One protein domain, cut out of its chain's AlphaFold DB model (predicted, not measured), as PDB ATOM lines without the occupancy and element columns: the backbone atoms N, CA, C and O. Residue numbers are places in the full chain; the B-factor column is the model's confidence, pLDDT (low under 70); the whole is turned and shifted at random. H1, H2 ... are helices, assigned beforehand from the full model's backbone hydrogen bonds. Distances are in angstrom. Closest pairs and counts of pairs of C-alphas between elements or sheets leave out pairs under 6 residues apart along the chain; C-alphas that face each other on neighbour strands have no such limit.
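This is residues 29 to 112 of the 114 residues of a protein of Panagrellus redivivus (UniProt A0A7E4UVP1). A long helix, H1, is crossed by two other helices: H3, from the helical hairpin of H2 and H3, and the short H5. After the hairpin the chain turns sharply into H4, then folds back into H5, which packs on H1. The printed part has 84 residues with five named helices, H1 to H5 in order, and no named strand; the class is all helix. The whole is compact, with a radius of gyration of the C-alphas of 12.1 A and spans of 38 by 29 by 20 A.

H1, residues 29 to 49, touches H3, residues 80 to 89, with its residues 35 to 42 alone, about perpendicular at 74 degrees; the closest C-alphas, of Leu 42 and Cys 83, are 7.4 A apart. With residues 36 to 44 alone it touches H5, residues 104 to 110, at a steep tilt of 61 degrees; the closest C-alphas, of Gln 40 and Ala 104, are 4.9 A apart. H2, residues 58 to 74, forms a hairpin with H3 at a shallow tilt of 21 degrees, opposite ways; the closest C-alphas, of Phe 72 and Trp 80, are 5.1 A apart. H4, residues 91 to 100, only just touches H5, with 3 pairs of C-alphas within 8 A; the closest, of Ala 97 and Ala 107, are 6.1 A apart. H2 and H5 are apart. In H1, H2, H3, H4 and H5 every O i to N i+4 pair is within hydrogen-bond range.

H1 begins at C-alpha 29 (181.068, 126.061, 146.732) and is 30.7 A long; H2 is 24.2 A, H3 and H4 14.1 A each. H5, 9.7 A, ends at C-alpha 110 (182.369, 140.778, 135.723).

The C-alphas farthest apart, of Asp 29 and Ala 53, are 39.2 A apart. The printed part has no cut and no long link. Residues 29 to 33 and 51 to 56 have pLDDT under 70.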
ATOM      1  N   ASP A  29     182.405 125.544 147.063       44.03
ATOM      2  CA  ASP A  29     181.068 126.061 146.732       44.03
ATOM      3  C   ASP A  29     180.515 127.052 147.772       44.03
ATOM      4  O   ASP A  29     179.774 127.974 147.428       44.03
ATOM      5  N   ALA A  30     180.892 126.906 149.047       48.44
ATOM      6  CA  ALA A  30     180.428 127.793 150.113       48.44
ATOM      7  C   ALA A  30     181.124 129.165 150.072       48.44
ATOM      8  O   ALA A  30     180.474 130.186 150.300       48.44
ATOM      9  N   ASP A  31     182.419 129.201 149.745       54.47
ATOM     10  CA  ASP A  31     183.221 130.431 149.755       54.47
ATOM     11  C   ASP A  31     182.904 131.318 148.534       54.47
ATOM     12  O   ASP A  31     182.632 132.510 148.671       54.47
ATOM     13  N   THR A  32     182.789 130.720 147.341       57.72
ATOM     14  CA  THR A  32     182.414 131.431 146.101       57.72
ATOM     15  C   THR A  32     181.008 132.036 146.188       57.72
ATOM     16  O   THR A  32     180.799 133.198 145.842       57.72
ATOM     17  N   ASN A  33     180.035 131.292 146.728       68.56
ATOM     18  CA  ASN A  33     178.664 131.786 146.886       68.56
ATOM     19  C   ASN A  33     178.568 132.886 147.963       68.56
ATOM     20  O   ASN A  33     177.853 133.881 147.799       68.56
ATOM     21  N   THR A  34     179.352 132.760 149.038       76.88
ATOM     22  CA  THR A  34     179.434 133.782 150.090       76.88
ATOM     23  C   THR A  34     180.043 135.073 149.548       76.88
ATOM     24  O   THR A  34     179.432 136.132 149.684       76.88
ATOM     25  N   ASN A  35     181.181 135.007 148.852       79.12
ATOM     26  CA  ASN A  35     181.835 136.183 148.270       79.12
ATOM     27  C   ASN A  35     180.961 136.855 147.202       79.12
ATOM     28  O   ASN A  35     180.827 138.081 147.189       79.12
ATOM     29  N   CYS A  36     180.277 136.061 146.376       84.50
ATOM     30  CA  CYS A  36     179.321 136.559 145.397       84.50
ATOM     31  C   CYS A  36     178.149 137.313 146.058       84.50
ATOM     32  O   CYS A  36     177.801 138.424 145.649       84.50
ATOM     33  N   THR A  37     177.574 136.756 147.126       85.31
ATOM     34  CA  THR A  37     176.485 137.395 147.886       85.31
ATOM     35  C   THR A  37     176.946 138.692 148.559       85.31
ATOM     36  O   THR A  37     176.232 139.703 148.544       85.31
ATOM     37  N   LEU A  38     178.156 138.696 149.123       82.38
ATOM     38  CA  LEU A  38     178.762 139.869 149.754       82.38
ATOM     39  C   LEU A  38     179.019 140.982 148.730       82.38
ATOM     40  O   LEU A  38     178.633 142.128 148.969       82.38
ATOM     41  N   CYS A  39     179.579 140.648 147.564       85.00
ATOM     42  CA  CYS A  39     179.756 141.597 146.467       85.00
ATOM     43  C   CYS A  39     178.429 142.207 146.030       85.00
ATOM     44  O   CYS A  39     178.312 143.430 145.972       85.00
ATOM     45  N   GLN A  40     177.408 141.382 145.791       88.19
ATOM     46  CA  GLN A  40     176.106 141.880 145.355       88.19
ATOM     47  C   GLN A  40     175.471 142.807 146.393       88.19
ATOM     48  O   GLN A  40     174.868 143.819 146.036       88.19
ATOM     49  N   THR A  41     175.618 142.487 147.680       85.06
ATOM     50  CA  THR A  41     175.108 143.314 148.780       85.06
ATOM     51  C   THR A  41     175.793 144.680 148.808       85.06
ATOM     52  O   THR A  41     175.116 145.709 148.831       85.06
ATOM     53  N   LEU A  42     177.128 144.698 148.748       81.50
ATOM     54  CA  LEU A  42     177.915 145.931 148.696       81.50
ATOM     55  C   LEU A  42     177.572 146.766 147.469       81.50
ATOM     56  O   LEU A  42     177.263 147.949 147.590       81.50
ATOM     57  N   TYR A  43     177.595 146.139 146.297       86.94
ATOM     58  CA  TYR A  43     177.341 146.800 145.030       86.94
ATOM     59  C   TYR A  43     175.940 147.413 144.995       86.94
ATOM     60  O   TYR A  43     175.792 148.568 144.615       86.94
ATOM     61  N   ASN A  44     174.916 146.696 145.469       87.62
ATOM     62  CA  ASN A  44     173.558 147.234 145.562       87.62
ATOM     63  C   ASN A  44     173.450 148.415 146.530       87.62
ATOM     64  O   ASN A  44     172.707 149.355 146.251       87.62
ATOM     65  N   ASN A  45     174.157 148.387 147.663       82.06
ATOM     66  CA  ASN A  45     174.173 149.520 148.589       82.06
ATOM     67  C   ASN A  45     174.813 150.747 147.937       82.06
ATOM     68  O   ASN A  45     174.243 151.835 147.996       82.06
ATOM     69  N   VAL A  46     175.936 150.554 147.240       81.44
ATOM     70  CA  VAL A  46     176.575 151.627 146.479       81.44
ATOM     71  C   VAL A  46     175.641 152.134 145.384       81.44
ATOM     72  O   VAL A  46     175.401 153.329 145.326       81.44
ATOM     73  N   LEU A  47     175.041 151.250 144.580       82.62
ATOM     74  CA  LEU A  47     174.142 151.599 143.476       82.62
ATOM     75  C   LEU A  47     172.884 152.357 143.939       82.62
ATOM     76  O   LEU A  47     172.444 153.279 143.259       82.62
ATOM     77  N   LYS A  48     172.306 152.011 145.099       81.19
ATOM     78  CA  LYS A  48     171.154 152.733 145.679       81.19
ATOM     79  C   LYS A  48     171.496 154.175 146.040       81.19
ATOM     80  O   LYS A  48     170.681 155.071 145.832       81.19
ATOM     81  N   ASN A  49     172.693 154.380 146.582       74.06
ATOM     82  CA  ASN A  49     173.198 155.702 146.947       74.06
ATOM     83  C   ASN A  49     173.872 156.407 145.760       74.06
ATOM     84  O   ASN A  49     174.089 157.619 145.793       74.06
ATOM     85  N   PHE A  50     174.118 155.669 144.674       74.19
ATOM     86  CA  PHE A  50     174.579 156.164 143.392       74.19
ATOM     87  C   PHE A  50     173.456 156.894 142.661       74.19
ATOM     88  O   PHE A  50     172.815 156.380 141.743       74.19
ATOM     89  N   GLN A  51     173.201 158.132 143.075       66.44
ATOM     90  CA  GLN A  51     172.371 159.045 142.308       66.44
ATOM     91  C   GLN A  51     173.256 159.784 141.301       66.44
ATOM     92  O   GLN A  51     174.118 160.551 141.724       66.44
ATOM     93  N   PRO A  52     173.029 159.640 139.980       57.81
ATOM     94  CA  PRO A  52     173.808 160.355 138.965       57.81
ATOM     95  C   PRO A  52     173.779 161.881 139.126       57.81
ATOM     96  O   PRO A  52     174.629 162.570 138.584       57.81
ATOM     97  N   ALA A  53     172.789 162.403 139.860       56.72
ATOM     98  CA  ALA A  53     172.635 163.823 140.151       56.72
ATOM     99  C   ALA A  53     173.553 164.345 141.279       56.72
ATOM    100  O   ALA A  53     173.737 165.551 141.356       56.72
ATOM    101  N   ASN A  54     174.108 163.462 142.126       53.25
ATOM    102  CA  ASN A  54     174.943 163.812 143.293       53.25
ATOM    103  C   ASN A  54     176.318 163.111 143.289       53.25
ATOM    104  O   ASN A  54     177.085 163.223 144.248       53.25
ATOM    105  N   ILE A  55     176.591 162.314 142.255       59.00
ATOM    106  CA  ILE A  55     177.858 161.621 142.039       59.00
ATOM    107  C   ILE A  55     178.400 162.062 140.685       59.00
ATOM    108  O   ILE A  55     178.311 161.385 139.666       59.00
ATOM    109  N   ASP A  56     178.914 163.277 140.692       62.44
ATOM    110  CA  ASP A  56     179.294 164.021 139.498       62.44
ATOM    111  C   ASP A  56     180.746 163.729 139.090       62.44
ATOM    112  O   ASP A  56     181.166 164.070 137.984       62.44
ATOM    113  N   THR A  57     181.515 163.033 139.940       79.75
ATOM    114  CA  THR A  57     182.895 162.649 139.630       79.75
ATOM    115  C   THR A  57     183.260 161.245 140.107       79.75
ATOM    116  O   THR A  57     182.811 160.743 141.142       79.75
ATOM    117  N   GLU A  58     184.161 160.620 139.355       83.44
ATOM    118  CA  GLU A  58     184.819 159.367 139.719       83.44
ATOM    119  C   GLU A  58     185.470 159.453 141.114       83.44
ATOM    120  O   GLU A  58     185.333 158.543 141.932       83.44
ATOM    121  N   ALA A  59     186.103 160.589 141.432       83.75
ATOM    122  CA  ALA A  59     186.733 160.836 142.726       83.75
ATOM    123  C   ALA A  59     185.724 160.849 143.887       83.75
ATOM    124  O   ALA A  59     185.990 160.241 144.927       83.75
ATOM    125  N   HIS A  60     184.558 161.484 143.713       81.81
ATOM    126  CA  HIS A  60     183.484 161.448 144.711       81.81
ATOM    127  C   HIS A  60     182.953 160.029 144.919       81.81
ATOM    128  O   HIS A  60     182.789 159.601 146.060       81.81
ATOM    129  N   THR A  61     182.764 159.269 143.838       81.50
ATOM    130  CA  THR A  61     182.339 157.862 143.926       81.50
ATOM    131  C   THR A  61     183.340 157.028 144.701       81.50
ATOM    132  O   THR A  61     182.966 156.261 145.586       81.50
ATOM    133  N   LYS A  62     184.628 157.206 144.395       84.75
ATOM    134  CA  LYS A  62     185.708 156.530 145.101       84.75
ATOM    135  C   LYS A  62     185.657 156.868 146.585       84.75
ATOM    136  O   LYS A  62     185.582 155.963 147.407       84.75
ATOM    137  N   ALA A  63     185.616 158.151 146.936       84.00
ATOM    138  CA  ALA A  63     185.541 158.586 148.329       84.00
ATOM    139  C   ALA A  63     184.330 157.987 149.067       84.00
ATOM    140  O   ALA A  63     184.483 157.503 150.186       84.00
ATOM    141  N   TYR A  64     183.160 157.956 148.423       83.44
ATOM    142  CA  TYR A  64     181.948 157.363 148.982       83.44
ATOM    143  C   TYR A  64     182.103 155.856 149.250       83.44
ATOM    144  O   TYR A  64     181.869 155.399 150.367       83.44
ATOM    145  N   ILE A  65     182.580 155.090 148.267       84.25
ATOM    146  CA  ILE A  65     182.802 153.646 148.422       84.25
ATOM    147  C   ILE A  65     183.820 153.356 149.536       84.25
ATOM    148  O   ILE A  65     183.612 152.471 150.365       84.25
ATOM    149  N   PHE A  66     184.905 154.130 149.610       85.56
ATOM    150  CA  PHE A  66     185.885 153.993 150.689       85.56
ATOM    151  C   PHE A  66     185.308 154.369 152.063       85.56
ATOM    152  O   PHE A  66     185.711 153.781 153.070       85.56
ATOM    153  N   ALA A  67     184.377 155.323 152.136       85.69
ATOM    154  CA  ALA A  67     183.672 155.649 153.373       85.69
ATOM    155  C   ALA A  67     182.789 154.477 153.840       85.69
ATOM    156  O   ALA A  67     182.846 154.113 155.015       85.69
ATOM    157  N   GLU A  68     182.071 153.821 152.926       83.94
ATOM    158  CA  GLU A  68     181.298 152.601 153.213       83.94
ATOM    159  C   GLU A  68     182.201 151.452 153.690       83.94
ATOM    160  O   GLU A  68     181.955 150.847 154.736       83.94
ATOM    161  N   CYS A  69     183.324 151.192 153.008       86.50
ATOM    162  CA  CYS A  69     184.274 150.172 153.465       86.50
ATOM    163  C   CYS A  69     184.851 150.488 154.857       86.50
ATOM    164  O   CYS A  69     185.042 149.585 155.680       86.50
ATOM    165  N   ASN A  70     185.095 151.767 155.160       87.69
ATOM    166  CA  ASN A  70     185.509 152.202 156.492       87.69
ATOM    167  C   ASN A  70     184.417 152.011 157.544       87.69
ATOM    168  O   ASN A  70     184.744 151.633 158.668       87.69
ATOM    169  N   PHE A  71     183.151 152.238 157.195       86.62
ATOM    170  CA  PHE A  71     182.025 151.956 158.077       86.62
ATOM    171  C   PHE A  71     181.981 150.468 158.444       86.62
ATOM    172  O   PHE A  71     181.894 150.141 159.630       86.62
ATOM    173  N   PHE A  72     182.136 149.558 157.475       84.38
ATOM    174  CA  PHE A  72     182.205 148.120 157.764       84.38
ATOM    175  C   PHE A  72     183.378 147.775 158.679       84.38
ATOM    176  O   PHE A  72     183.205 147.022 159.638       84.38
ATOM    177  N   ARG A  73     184.551 148.372 158.440       86.50
ATOM    178  CA  ARG A  73     185.731 148.187 159.293       86.50
ATOM    179  C   ARG A  73     185.480 148.671 160.724       86.50
ATOM    180  O   ARG A  73     185.781 147.948 161.669       86.50
ATOM    181  N   ALA A  74     184.922 149.870 160.886       88.56
ATOM    182  CA  ALA A  74     184.650 150.473 162.190       88.56
ATOM    183  C   ALA A  74     183.628 149.665 163.006       88.56
ATOM    184  O   ALA A  74     183.766 149.551 164.220       88.56
ATOM    185  N   ASN A  75     182.650 149.056 162.332       85.56
ATOM    186  CA  ASN A  75     181.627 148.210 162.949       85.56
ATOM    187  C   ASN A  75     182.017 146.723 163.013       85.56
ATOM    188  O   ASN A  75     181.176 145.892 163.342       85.56
ATOM    189  N   GLN A  76     183.268 146.374 162.686       82.75
ATOM    190  CA  GLN A  76     183.772 144.993 162.681       82.75
ATOM    191  C   GLN A  76     182.928 144.034 161.821       82.75
ATOM    192  O   GLN A  76     182.853 142.835 162.088       82.75
ATOM    193  N   ILE A  77     182.304 144.550 160.758       78.81
ATOM    194  CA  ILE A  77     181.524 143.740 159.824       78.81
ATOM    195  C   ILE A  77     182.527 142.979 158.944       78.81
ATOM    196  O   ILE A  77     183.311 143.618 158.241       78.81
ATOM    197  N   PRO A  78     182.515 141.631 158.936       73.50
ATOM    198  CA  PRO A  78     183.573 140.800 158.345       73.50
ATOM    199  C   PRO A  78     183.760 140.979 156.831       73.50
ATOM    200  O   PRO A  78     184.750 140.518 156.275       73.50
ATOM    201  N   ILE A  79     182.852 141.696 156.171       77.69
ATOM    202  CA  ILE A  79     182.931 142.065 154.758       77.69
ATOM    203  C   ILE A  79     183.989 143.141 154.455       77.69
ATOM    204  O   ILE A  79     184.336 143.356 153.297       77.69
ATOM    205  N   TRP A  80     184.506 143.846 155.467       78.88
ATOM    206  CA  TRP A  80     185.393 144.994 155.256       78.88
ATOM    207  C   TRP A  80     186.681 144.692 154.456       78.88
ATOM    208  O   TRP A  80     187.031 145.541 153.631       78.88
ATOM    209  N   PRO A  81     187.381 143.540 154.612       79.50
ATOM    210  CA  PRO A  81     188.585 143.257 153.828       79.50
ATOM    211  C   PRO A  81     188.229 143.060 152.357       79.50
ATOM    212  O   PRO A  81     188.885 143.607 151.476       79.50
ATOM    213  N   PHE A  82     187.128 142.345 152.112       80.25
ATOM    214  CA  PHE A  82     186.594 142.100 150.782       80.25
ATOM    215  C   PHE A  82     186.138 143.402 150.108       80.25
ATOM    216  O   PHE A  82     186.446 143.628 148.944       80.25
ATOM    217  N   CYS A  83     185.487 144.302 150.851       83.88
ATOM    218  CA  CYS A  83     185.108 145.632 150.366       83.88
ATOM    219  C   CYS A  83     186.334 146.413 149.877       83.88
ATOM    220  O   CYS A  83     186.359 146.895 148.748       83.88
ATOM    221  N   TYR A  84     187.381 146.491 150.702       83.12
ATOM    222  CA  TYR A  84     188.612 147.184 150.329       83.12
ATOM    223  C   TYR A  84     189.291 146.553 149.117       83.12
ATOM    224  O   TYR A  84     189.703 147.278 148.220       83.12
ATOM    225  N   GLN A  85     189.401 145.227 149.081       81.44
ATOM    226  CA  GLN A  85     190.042 144.528 147.975       81.44
ATOM    227  C   GLN A  85     189.269 144.737 146.669       81.44
ATOM    228  O   GLN A  85     189.822 145.264 145.706       81.44
ATOM    229  N   LEU A  86     187.970 144.423 146.668       79.06
ATOM    230  CA  LEU A  86     187.109 144.532 145.497       79.06
ATOM    231  C   LEU A  86     187.119 145.953 144.933       79.06
ATOM    232  O   LEU A  86     187.367 146.162 143.748       79.06
ATOM    233  N   PHE A  87     186.877 146.949 145.782       79.94
ATOM    234  CA  PHE A  87     186.714 148.320 145.317       79.94
ATOM    235  C   PHE A  87     188.024 149.072 145.105       79.94
ATOM    236  O   PHE A  87     187.993 150.124 144.476       79.94
ATOM    237  N   ASN A  88     189.163 148.570 145.588       81.06
ATOM    238  CA  ASN A  88     190.467 149.153 145.282       81.06
ATOM    239  C   ASN A  88     191.086 148.529 144.022       81.06
ATOM    240  O   ASN A  88     191.609 149.263 143.186       81.06
ATOM    241  N   GLU A  89     190.997 147.206 143.859       82.19
ATOM    242  CA  GLU A  89     191.571 146.484 142.712       82.19
ATOM    243  C   GLU A  89     190.700 146.609 141.454       82.19
ATOM    244  O   GLU A  89     191.225 146.757 140.351       82.19
ATOM    245  N   HIS A  90     189.372 146.640 141.614       83.75
ATOM    246  CA  HIS A  90     188.413 146.678 140.503       83.75
ATOM    247  C   HIS A  90     187.658 148.005 140.393       83.75
ATOM    248  O   HIS A  90     186.615 148.066 139.740       83.75
ATOM    249  N   PHE A  91     188.171 149.089 140.990       85.56
ATOM    250  CA  PHE A  91     187.459 150.370 141.052       85.56
ATOM    251  C   PHE A  91     186.934 150.844 139.689       85.56
ATOM    252  O   PHE A  91     185.774 151.228 139.581       85.56
ATOM    253  N   GLN A  92     187.765 150.786 138.643       87.75
ATOM    254  CA  GLN A  92     187.374 151.240 137.307       87.75
ATOM    255  C   GLN A  92     186.202 150.421 136.748       87.75
ATOM    256  O   GLN A  92     185.248 150.984 136.220       87.75
ATOM    257  N   GLN A  93     186.244 149.098 136.921       88.50
ATOM    258  CA  GLN A  93     185.177 148.198 136.478       88.50
ATOM    259  C   GLN A  93     183.891 148.446 137.271       88.50
ATOM    260  O   GLN A  93     182.803 148.464 136.701       88.50
ATOM    261  N   VAL A  94     184.015 148.692 138.579       87.31
ATOM    262  CA  VAL A  94     182.893 149.077 139.439       87.31
ATOM    263  C   VAL A  94     182.287 150.396 138.971       87.31
ATOM    264  O   VAL A  94     181.073 150.484 138.823       87.31
ATOM    265  N   TRP A  95     183.110 151.408 138.713       86.94
ATOM    266  CA  TRP A  95     182.672 152.717 138.237       86.94
ATOM    267  C   TRP A  95     181.944 152.627 136.893       86.94
ATOM    268  O   TRP A  95     180.866 153.201 136.733       86.94
ATOM    269  N   ASP A  96     182.486 151.868 135.942       89.06
ATOM    270  CA  ASP A  96     181.854 151.650 134.643       89.06
ATOM    271  C   ASP A  96     180.522 150.898 134.777       89.06
ATOM    272  O   ASP A  96     179.522 151.322 134.191       89.06
ATOM    273  N   ALA A  97     180.463 149.871 135.630       89.75
ATOM    274  CA  ALA A  97     179.228 149.154 135.938       89.75
ATOM    275  C   ALA A  97     178.181 150.063 136.613       89.75
ATOM    276  O   ALA A  97     177.002 150.015 136.266       89.75
ATOM    277  N   LEU A  98     178.590 150.923 137.557       87.00
ATOM    278  CA  LEU A  98     177.694 151.866 138.243       87.00
ATOM    279  C   LEU A  98     177.093 152.885 137.264       87.00
ATOM    280  O   LEU A  98     175.884 153.123 137.292       87.00
ATOM    281  N   LYS A  99     177.902 153.434 136.345       86.38
ATOM    282  CA  LYS A  99     177.419 154.317 135.265       86.38
ATOM    283  C   LYS A  99     176.436 153.605 134.338       86.38
ATOM    284  O   LYS A  99     175.426 154.190 133.957       86.38
ATOM    285  N   ALA A 100     176.726 152.350 133.997       88.75
ATOM    286  CA  ALA A 100     175.860 151.517 133.171       88.75
ATOM    287  C   ALA A 100     174.611 151.009 133.916       88.75
ATOM    288  O   ALA A 100     173.715 150.454 133.283       88.75
ATOM    289  N   ARG A 101     174.533 151.211 135.241       87.00
ATOM    290  CA  ARG A 101     173.508 150.638 136.126       87.00
ATOM    291  C   ARG A 101     173.389 149.121 135.966       87.00
ATOM    292  O   ARG A 101     172.287 148.572 135.973       87.00
ATOM    293  N   THR A 102     174.531 148.458 135.809       90.56
ATOM    294  CA  THR A 102     174.609 147.008 135.654       90.56
ATOM    295  C   THR A 102     173.978 146.317 136.871       90.56
ATOM    296  O   THR A 102     174.235 146.725 138.006       90.56
ATOM    297  N   PRO A 103     173.150 145.274 136.685       91.44
ATOM    298  CA  PRO A 103     172.634 144.476 137.791       91.44
ATOM    299  C   PRO A 103     173.765 143.914 138.660       91.44
ATOM    300  O   PRO A 103     174.796 143.486 138.148       91.44
ATOM    301  N   ALA A 104     173.559 143.854 139.978       89.25
ATOM    302  CA  ALA A 104     174.614 143.474 140.919       89.25
ATOM    303  C   ALA A 104     175.248 142.107 140.627       89.25
ATOM    304  O   ALA A 104     176.462 141.970 140.733       89.25
ATOM    305  N   PHE A 105     174.448 141.110 140.239       89.06
ATOM    306  CA  PHE A 105     174.962 139.794 139.857       89.06
ATOM    307  C   PHE A 105     175.912 139.886 138.655       89.06
ATOM    308  O   PHE A 105     177.034 139.400 138.721       89.06
ATOM    309  N   GLU A 106     175.497 140.579 137.593       91.00
ATOM    310  CA  GLU A 106     176.291 140.743 136.372       91.00
ATOM    311  C   GLU A 106     177.579 141.538 136.634       91.00
ATOM    312  O   GLU A 106     178.649 141.147 136.171       91.00
ATOM    313  N   ALA A 107     177.506 142.597 137.447       90.25
ATOM    314  CA  ALA A 107     178.681 143.356 137.865       90.25
ATOM    315  C   ALA A 107     179.670 142.469 138.645       90.25
ATOM    316  O   ALA A 107     180.850 142.403 138.306       90.25
ATOM    317  N   CYS A 108     179.179 141.729 139.643       88.00
ATOM    318  CA  CYS A 108     180.005 140.859 140.479       88.00
ATOM    319  C   CYS A 108     180.590 139.651 139.731       88.00
ATOM    320  O   CYS A 108     181.711 139.245 140.048       88.00
ATOM    321  N   SER A 109     179.900 139.119 138.716       88.94
ATOM    322  CA  SER A 109     180.482 138.138 137.786       88.94
ATOM    323  C   SER A 109     181.550 138.766 136.890       88.94
ATOM    324  O   SER A 109     182.595 138.168 136.644       88.94
ATOM    325  N   GLY A 110     181.353 140.014 136.452       86.44
ATOM    326  CA  GLY A 110     182.369 140.778 135.723       86.44
ATOM    327  C   GLY A 110     183.662 140.984 136.524       86.44
ATOM    328  O   GLY A 110     184.754 140.951 135.955       86.44
ATOM    329  N   PHE A 111     183.551 141.119 137.849       85.75
ATOM    330  CA  PHE A 111     184.693 141.207 138.769       85.75
ATOM    331  C   PHE A 111     185.314 139.839 139.107       85.75
ATOM    332  O   PHE A 111     186.304 139.795 139.832       85.75
ATOM    333  N   LYS A 112     184.766 138.729 138.582       84.12
ATOM    334  CA  LYS A 112     185.161 137.339 138.887       84.12
ATOM    335  C   LYS A 112     185.033 136.965 140.368       84.12
ATOM    336  O   LYS A 112     185.829 136.186 140.890       84.12
TER     337      LYS A 112